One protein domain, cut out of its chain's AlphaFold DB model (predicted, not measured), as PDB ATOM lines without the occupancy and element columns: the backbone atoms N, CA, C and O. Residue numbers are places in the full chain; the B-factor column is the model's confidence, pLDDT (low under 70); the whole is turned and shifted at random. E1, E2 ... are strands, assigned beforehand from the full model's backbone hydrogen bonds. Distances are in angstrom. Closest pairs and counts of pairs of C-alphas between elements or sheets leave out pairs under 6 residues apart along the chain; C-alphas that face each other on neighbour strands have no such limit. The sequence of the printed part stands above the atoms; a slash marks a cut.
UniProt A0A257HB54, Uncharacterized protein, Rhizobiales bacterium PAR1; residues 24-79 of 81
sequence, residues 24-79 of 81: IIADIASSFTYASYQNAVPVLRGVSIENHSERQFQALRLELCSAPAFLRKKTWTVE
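What this domain is: This is residues 24 to 79 of the 81 residues of an uncharacterized protein of Rhizobiales bacterium PAR1 (UniProt A0A257HB54). A long, twisted hairpin of E1 and E2 and a shorter hairpin of E3 and E4 lie loosely one over the other, with residues 51 to 59 folding back between them. The tip of the long hairpin, residues 33 to 40, reaches beyond the short one. The 56 printed residues hold four strands, E1 to E4, in two antiparallel two-stranded sheets; the class is all strand. The whole is a rod of 50 by 19 by 16 A, only just loose, close to extended, with a radius of gyration of the C-alphas of 14.9 A.

How they stand to each other: E1, residues 24 to 32, and E2, residues 41 to 50, are antiparallel at 162 degrees; N 25 and O 48 are 2.8 A apart. E2 bends by 55 degrees at residue 45. E3, residues 60 to 64, is near E2, with 6 pairs of C-alphas within 10 A. E4, residues 74 to 78, is antiparallel to E3 at 160 degrees; N 62 and O 76 are 2.9 A apart. E4 is apart from E1 and E2.

Where its parts are: E1 spans 23.7 A from C-alpha 24 at (117.008, 134.682, 110.296), E2 25.9 A, E3 13.4 A, and E4 13.0 A to C-alpha 78 at (119.472, 123.253, 106.642).

The domain as a whole: The printed part has no cut, and its three links are short. The C-alphas farthest apart, of Ser 36 and Glu 54, are 50.6 A apart. The pLDDT is under 70 at residues 30 to 40 and 42.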
ATOM      1  N   ILE A  24     115.664 134.767 110.880       89.88
ATOM      2  CA  ILE A  24     117.008 134.682 110.296       89.88
ATOM      3  C   ILE A  24     117.878 135.757 110.950       89.88
ATOM      4  O   ILE A  24     117.533 136.938 110.921       89.88
ATOM      5  N   ILE A  25     119.005 135.348 111.524       90.75
ATOM      6  CA  ILE A  25     120.006 136.228 112.127       90.75
ATOM      7  C   ILE A  25     121.265 136.170 111.271       90.75
ATOM      8  O   ILE A  25     121.783 135.088 111.009       90.75
ATOM      9  N   ALA A  26     121.758 137.324 110.831       88.50
ATOM     10  CA  ALA A  26     122.991 137.433 110.062       88.50
ATOM     11  C   ALA A  26     124.069 138.127 110.899       88.50
ATOM     12  O   ALA A  26     123.854 139.228 111.403       88.50
ATOM     13  N   ASP A  27     125.232 137.494 111.010       88.12
ATOM     14  CA  ASP A  27     126.435 138.084 111.586       88.12
ATOM     15  C   ASP A  27     127.247 138.730 110.456       88.12
ATOM     16  O   ASP A  27     127.847 138.038 109.626       88.12
ATOM     17  N   ILE A  28     127.208 140.060 110.378       84.81
ATOM     18  CA  ILE A  28     127.853 140.850 109.324       84.81
ATOM     19  C   ILE A  28     128.964 141.684 109.957       84.81
ATOM     20  O   ILE A  28     128.703 142.541 110.799       84.81
ATOM     21  N   ALA A  29     130.207 141.462 109.530       81.88
ATOM     22  CA  ALA A  29     131.327 142.290 109.958       81.88
ATOM     23  C   ALA A  29     131.239 143.685 109.328       81.88
ATOM     24  O   ALA A  29     130.934 143.826 108.138       81.88
ATOM     25  N   SER A  30     131.603 144.702 110.109       65.56
ATOM     26  CA  SER A  30     131.879 146.046 109.607       65.56
ATOM     27  C   SER A  30     132.968 145.992 108.526       65.56
ATOM     28  O   SER A  30     134.009 145.363 108.713       65.56
ATOM     29  N   SER A  31     132.677 146.600 107.374       65.31
ATOM     30  CA  SER A  31     133.394 146.441 106.107       65.31
ATOM     31  C   SER A  31     134.903 146.677 106.160       65.31
ATOM     32  O   SER A  31     135.379 147.604 106.810       65.31
ATOM     33  N   PHE A  32     135.638 145.911 105.351       56.09
ATOM     34  CA  PHE A  32     137.032 146.196 105.019       56.09
ATOM     35  C   PHE A  32     137.078 147.126 103.804       56.09
ATOM     36  O   PHE A  32     136.552 146.795 102.742       56.09
ATOM     37  N   THR A  33     137.686 148.302 103.944       53.59
ATOM     38  CA  THR A  33     137.946 149.191 102.806       53.59
ATOM     39  C   THR A  33     139.247 148.757 102.135       53.59
ATOM     40  O   THR A  33     140.292 148.748 102.781       53.59
ATOM     41  N   TYR A  34     139.209 148.410 100.848       49.53
ATOM     42  CA  TYR A  34     140.419 148.163 100.061       49.53
ATOM     43  C   TYR A  34     140.596 149.282  99.028       49.53
ATOM     44  O   TYR A  34     139.827 149.379  98.080       49.53
ATOM     45  N   ALA A  35     141.604 150.126  99.277       53.50
ATOM     46  CA  ALA A  35     142.269 151.079  98.380       53.50
ATOM     47  C   ALA A  35     141.403 152.052  97.537       53.50
ATOM     48  O   ALA A  35     140.787 151.692  96.540       53.50
ATOM     49  N   SER A  36     141.493 153.341  97.886       55.16
ATOM     50  CA  SER A  36     141.204 154.554  97.085       55.16
ATOM     51  C   SER A  36     139.800 154.779  96.494       55.16
ATOM     52  O   SER A  36     139.467 155.933  96.233       55.16
ATOM     53  N   TYR A  37     138.945 153.763  96.346       52.34
ATOM     54  CA  TYR A  37     137.547 153.908  95.924       52.34
ATOM     55  C   TYR A  37     136.588 153.474  97.039       52.34
ATOM     56  O   TYR A  37     136.719 152.403  97.629       52.34
ATOM     57  N   GLN A  38     135.619 154.340  97.339       57.03
ATOM     58  CA  GLN A  38     134.633 154.176  98.407       57.03
ATOM     59  C   GLN A  38     133.654 153.036  98.089       57.03
ATOM     60  O   GLN A  38     132.591 153.274  97.534       57.03
ATOM     61  N   ASN A  39     133.984 151.797  98.451       57.19
ATOM     62  CA  ASN A  39     132.993 150.729  98.572       57.19
ATOM     63  C   ASN A  39     133.283 149.937  99.845       57.19
ATOM     64  O   ASN A  39     134.203 149.123  99.907       57.19
ATOM     65  N   ALA A  40     132.507 150.208 100.888       60.56
ATOM     66  CA  ALA A  40     132.469 149.367 102.071       60.56
ATOM     67  C   ALA A  40     131.771 148.052 101.684       60.56
ATOM     68  O   ALA A  40     130.555 148.030 101.511       60.56
ATOM     69  N   VAL A  41     132.531 146.969 101.485       72.31
ATOM     70  CA  VAL A  41     131.945 145.647 101.207       72.31
ATOM     71  C   VAL A  41     131.669 144.957 102.548       72.31
ATOM     72  O   VAL A  41     132.618 144.667 103.283       72.31
ATOM     73  N   PRO A  42     130.401 144.742 102.944       69.12
ATOM     74  CA  PRO A  42     130.082 144.010 104.166       69.12
ATOM     75  C   PRO A  42     130.477 142.537 104.017       69.12
ATOM     76  O   PRO A  42     130.260 141.928 102.969       69.12
ATOM     77  N   VAL A  43     131.039 141.953 105.076       79.75
ATOM     78  CA  VAL A  43     131.428 140.535 105.090       79.75
ATOM     79  C   VAL A  43     130.417 139.755 105.920       79.75
ATOM     80  O   VAL A  43     130.330 139.946 107.130       79.75
ATOM     81  N   LEU A  44     129.666 138.857 105.279       83.81
ATOM     82  CA  LEU A  44     128.784 137.916 105.972       83.81
ATOM     83  C   LEU A  44     129.630 136.802 106.607       83.81
ATOM     84  O   LEU A  44     130.200 135.977 105.895       83.81
ATOM     85  N   ARG A  45     129.717 136.788 107.938       84.81
ATOM     86  CA  ARG A  45     130.490 135.811 108.719       84.81
ATOM     87  C   ARG A  45     129.683 134.569 109.070       84.81
ATOM     88  O   ARG A  45     130.229 133.469 109.086       84.81
ATOM     89  N   GLY A  46     128.392 134.742 109.337       86.00
ATOM     90  CA  GLY A  46     127.515 133.655 109.750       86.00
ATOM     91  C   GLY A  46     126.048 133.977 109.515       86.00
ATOM     92  O   GLY A  46     125.653 135.141 109.453       86.00
ATOM     93  N   VAL A  47     125.243 132.927 109.376       88.38
ATOM     94  CA  VAL A  47     123.782 133.020 109.393       88.38
ATOM     95  C   VAL A  47     123.252 131.941 110.324       88.38
ATOM     96  O   VAL A  47     123.697 130.796 110.260       88.38
ATOM     97  N   SER A  48     122.296 132.309 111.165       87.56
ATOM     98  CA  SER A  48     121.617 131.416 112.097       87.56
ATOM     99  C   SER A  48     120.110 131.514 111.891       87.56
ATOM    100  O   SER A  48     119.584 132.577 111.558       87.56
ATOM    101  N   ILE A  49     119.417 130.393 112.071       87.12
ATOM    102  CA  ILE A  49     117.957 130.334 112.055       87.12
ATOM    103  C   ILE A  49     117.511 130.071 113.487       87.12
ATOM    104  O   ILE A  49     117.858 129.045 114.064       87.12
ATOM    105  N   GLU A  50     116.745 130.993 114.053       88.75
ATOM    106  CA  GLU A  50     116.138 130.828 115.366       88.75
ATOM    107  C   GLU A  50     114.671 130.443 115.199       88.75
ATOM    108  O   GLU A  50     113.879 131.172 114.596       88.75
ATOM    109  N   ASN A  51     114.292 129.298 115.756       86.62
ATOM    110  CA  ASN A  51     112.907 128.864 115.802       86.62
ATOM    111  C   ASN A  51     112.316 129.167 117.182       86.62
ATOM    112  O   ASN A  51     112.717 128.566 118.171       86.62
ATOM    113  N   HIS A  52     111.364 130.099 117.235       84.56
ATOM    114  CA  HIS A  52     110.679 130.518 118.468       84.56
ATOM    115  C   HIS A  52     109.292 129.865 118.599       84.56
ATOM    116  O   HIS A  52     108.449 130.323 119.365       84.56
ATOM    117  N   SER A  53     109.030 128.821 117.811       83.12
ATOM    118  CA  SER A  53     107.789 128.051 117.834       83.12
ATOM    119  C   SER A  53     108.033 126.629 118.336       83.12
ATOM    120  O   SER A  53     109.136 126.099 118.224       83.12
ATOM    121  N   GLU A  54     106.976 125.975 118.811       80.31
ATOM    122  CA  GLU A  54     107.005 124.559 119.206       80.31
ATOM    123  C   GLU A  54     107.022 123.600 118.000       80.31
ATOM    124  O   GLU A  54     107.129 122.385 118.151       80.31
ATOM    125  N   ARG A  55     106.906 124.127 116.774       82.06
ATOM    126  CA  ARG A  55     106.894 123.327 115.551       82.06
ATOM    127  C   ARG A  55     108.321 123.019 115.116       82.06
ATOM    128  O   ARG A  55     109.124 123.929 114.934       82.06
ATOM    129  N   GLN A  56     108.610 121.753 114.828       81.94
ATOM    130  CA  GLN A  56     109.839 121.379 114.133       81.94
ATOM    131  C   GLN A  56     109.715 121.708 112.638       81.94
ATOM    132  O   GLN A  56     108.786 121.256 111.967       81.94
ATOM    133  N   PHE A  57     110.647 122.503 112.114       81.94
ATOM    134  CA  PHE A  57     110.763 122.740 110.678       81.94
ATOM    135  C   PHE A  57     111.725 121.725 110.064       81.94
ATOM    136  O   PHE A  57     112.775 121.445 110.630       81.94
ATOM    137  N   GLN A  58     111.370 121.190 108.901       83.94
ATOM    138  CA  GLN A  58     112.203 120.262 108.138       83.94
ATOM    139  C   GLN A  58     112.491 120.860 106.760       83.94
ATOM    140  O   GLN A  58     111.717 121.695 106.283       83.94
ATOM    141  N   ALA A  59     113.593 120.435 106.135       82.88
ATOM    142  CA  ALA A  59     113.999 120.865 104.796       82.88
ATOM    143  C   ALA A  59     114.043 122.398 104.626       82.88
ATOM    144  O   ALA A  59     113.536 122.958 103.648       82.88
ATOM    145  N   LEU A  60     114.631 123.104 105.597       87.25
ATOM    146  CA  LEU A  60     114.731 124.559 105.548       87.25
ATOM    147  C   LEU A  60     115.684 124.983 104.424       87.25
ATOM    148  O   LEU A  60     116.826 124.534 104.358       87.25
ATOM    149  N   ARG A  61     115.237 125.895 103.557       89.94
ATOM    150  CA  ARG A  61     116.075 126.498 102.512       89.94
ATOM    151  C   ARG A  61     116.373 127.951 102.857       89.94
ATOM    152  O   ARG A  61     115.457 128.751 103.014       89.94
ATOM    153  N   LEU A  62     117.654 128.297 102.898       88.69
ATOM    154  CA  LEU A  62     118.132 129.665 103.066       88.69
ATOM    155  C   LEU A  62     118.697 130.181 101.739       88.69
ATOM    156  O   LEU A  62     119.513 129.507 101.113       88.69
ATOM    157  N   GLU A  63     118.303 131.385 101.325       90.56
ATOM    158  CA  GLU A  63     118.793 132.031 100.104       90.56
ATOM    159  C   GLU A  63     119.401 133.402 100.423       90.56
ATOM    160  O   GLU A  63     118.723 134.289 100.935       90.56
ATOM    161  N   LEU A  64     120.681 133.587 100.093       88.31
ATOM    162  CA  LEU A  64     121.349 134.884 100.126       88.31
ATOM    163  C   LEU A  64     121.262 135.527  98.744       88.31
ATOM    164  O   LEU A  64     121.827 135.009  97.780       88.31
ATOM    165  N   CYS A  65     120.598 136.675  98.675       87.38
ATOM    166  CA  CYS A  65     120.450 137.501  97.481       87.38
ATOM    167  C   CYS A  65     120.929 138.930  97.778       87.38
ATOM    168  O   CYS A  65     120.974 139.345  98.934       87.38
ATOM    169  N   SER A  66     121.271 139.696  96.740       83.06
ATOM    170  CA  SER A  66     121.611 141.120  96.868       83.06
ATOM    171  C   SER A  66     120.889 141.936  95.802       83.06
ATOM    172  O   SER A  66     120.716 141.474  94.673       83.06
ATOM    173  N   ALA A  67     120.455 143.136  96.178       82.31
ATOM    174  CA  ALA A  67     119.895 144.134  95.277       82.31
ATOM    175  C   ALA A  67     120.507 145.500  95.648       82.31
ATOM    176  O   ALA A  67     120.227 145.987  96.744       82.31
ATOM    177  N   PRO A  68     121.361 146.105  94.794       79.81
ATOM    178  CA  PRO A  68     121.808 145.629  93.476       79.81
ATOM    179  C   PRO A  68     122.603 144.312  93.547       79.81
ATOM    180  O   PRO A  68     123.093 143.933  94.605       79.81
ATOM    181  N   ALA A  69     122.708 143.588  92.431       77.50
ATOM    182  CA  ALA A  69     123.337 142.266  92.386       77.50
ATOM    183  C   ALA A  69     124.877 142.359  92.426       77.50
ATOM    184  O   ALA A  69     125.540 142.238  91.400       77.50
ATOM    185  N   PHE A  70     125.446 142.587  93.610       78.12
ATOM    186  CA  PHE A  70     126.899 142.596  93.832       78.12
ATOM    187  C   PHE A  70     127.415 141.294  94.467       78.12
ATOM    188  O   PHE A  70     128.598 140.980  94.360       78.12
ATOM    189  N   LEU A  71     126.535 140.506  95.095       76.44
ATOM    190  CA  LEU A  71     126.838 139.173  95.619       76.44
ATOM    191  C   LEU A  71     126.307 138.094  94.681       76.44
ATOM    192  O   LEU A  71     125.192 138.183  94.159       76.44
ATOM    193  N   ARG A  72     127.076 137.013  94.536       81.31
ATOM    194  CA  ARG A  72     126.558 135.778  93.944       81.31
ATOM    195  C   ARG A  72     125.482 135.199  94.855       81.31
ATOM    196  O   ARG A  72     125.702 135.049  96.056       81.31
ATOM    197  N   LYS A  73     124.338 134.847  94.262       87.00
ATOM    198  CA  LYS A  73     123.267 134.149  94.971       87.00
ATOM    199  C   LYS A  73     123.808 132.842  95.541       87.00
ATOM    200  O   LYS A  73     124.452 132.080  94.819       87.00
ATOM    201  N   LYS A  74     123.533 132.582  96.817       88.44
ATOM    202  CA  LYS A  74     123.916 131.333  97.481       88.44
ATOM    203  C   LYS A  74     122.701 130.722  98.157       88.44
ATOM    204  O   LYS A  74     121.928 131.432  98.791       88.44
ATOM    205  N   THR A  75     122.542 129.418  97.997       89.81
ATOM    206  CA  THR A  75     121.442 128.660  98.588       89.81
ATOM    207  C   THR A  75     122.024 127.575  99.477       89.81
ATOM    208  O   THR A  75     122.951 126.877  99.070       89.81
ATOM    209  N   TRP A  76     121.480 127.444 100.681       89.31
ATOM    210  CA  TRP A  76     121.814 126.381 101.620       89.31
ATOM    211  C   TRP A  76     120.553 125.619 101.998       89.31
ATOM    212  O   TRP A  76     119.484 126.216 102.138       89.31
ATOM    213  N   THR A  77     120.708 124.317 102.204       88.06
ATOM    214  CA  THR A  77     119.694 123.470 102.829       88.06
ATOM    215  C   THR A  77     120.132 123.202 104.262       88.06
ATOM    216  O   THR A  77     121.275 122.807 104.489       88.06
ATOM    217  N   VAL A  78     119.249 123.471 105.217       82.88
ATOM    218  CA  VAL A  78     119.472 123.253 106.642       82.88
ATOM    219  C   VAL A  78     118.631 122.056 107.063       82.88
ATOM    220  O   VAL A  78     117.404 122.137 107.145       82.88
ATOM    221  N   GLU A  79     119.325 120.955 107.330       77.81
ATOM    222  CA  GLU A  79     118.753 119.744 107.907       77.81
ATOM    223  C   GLU A  79     118.958 119.805 109.424       77.81
ATOM    224  O   GLU A  79     120.092 119.901 109.900       77.81
TER     225      GLU A  79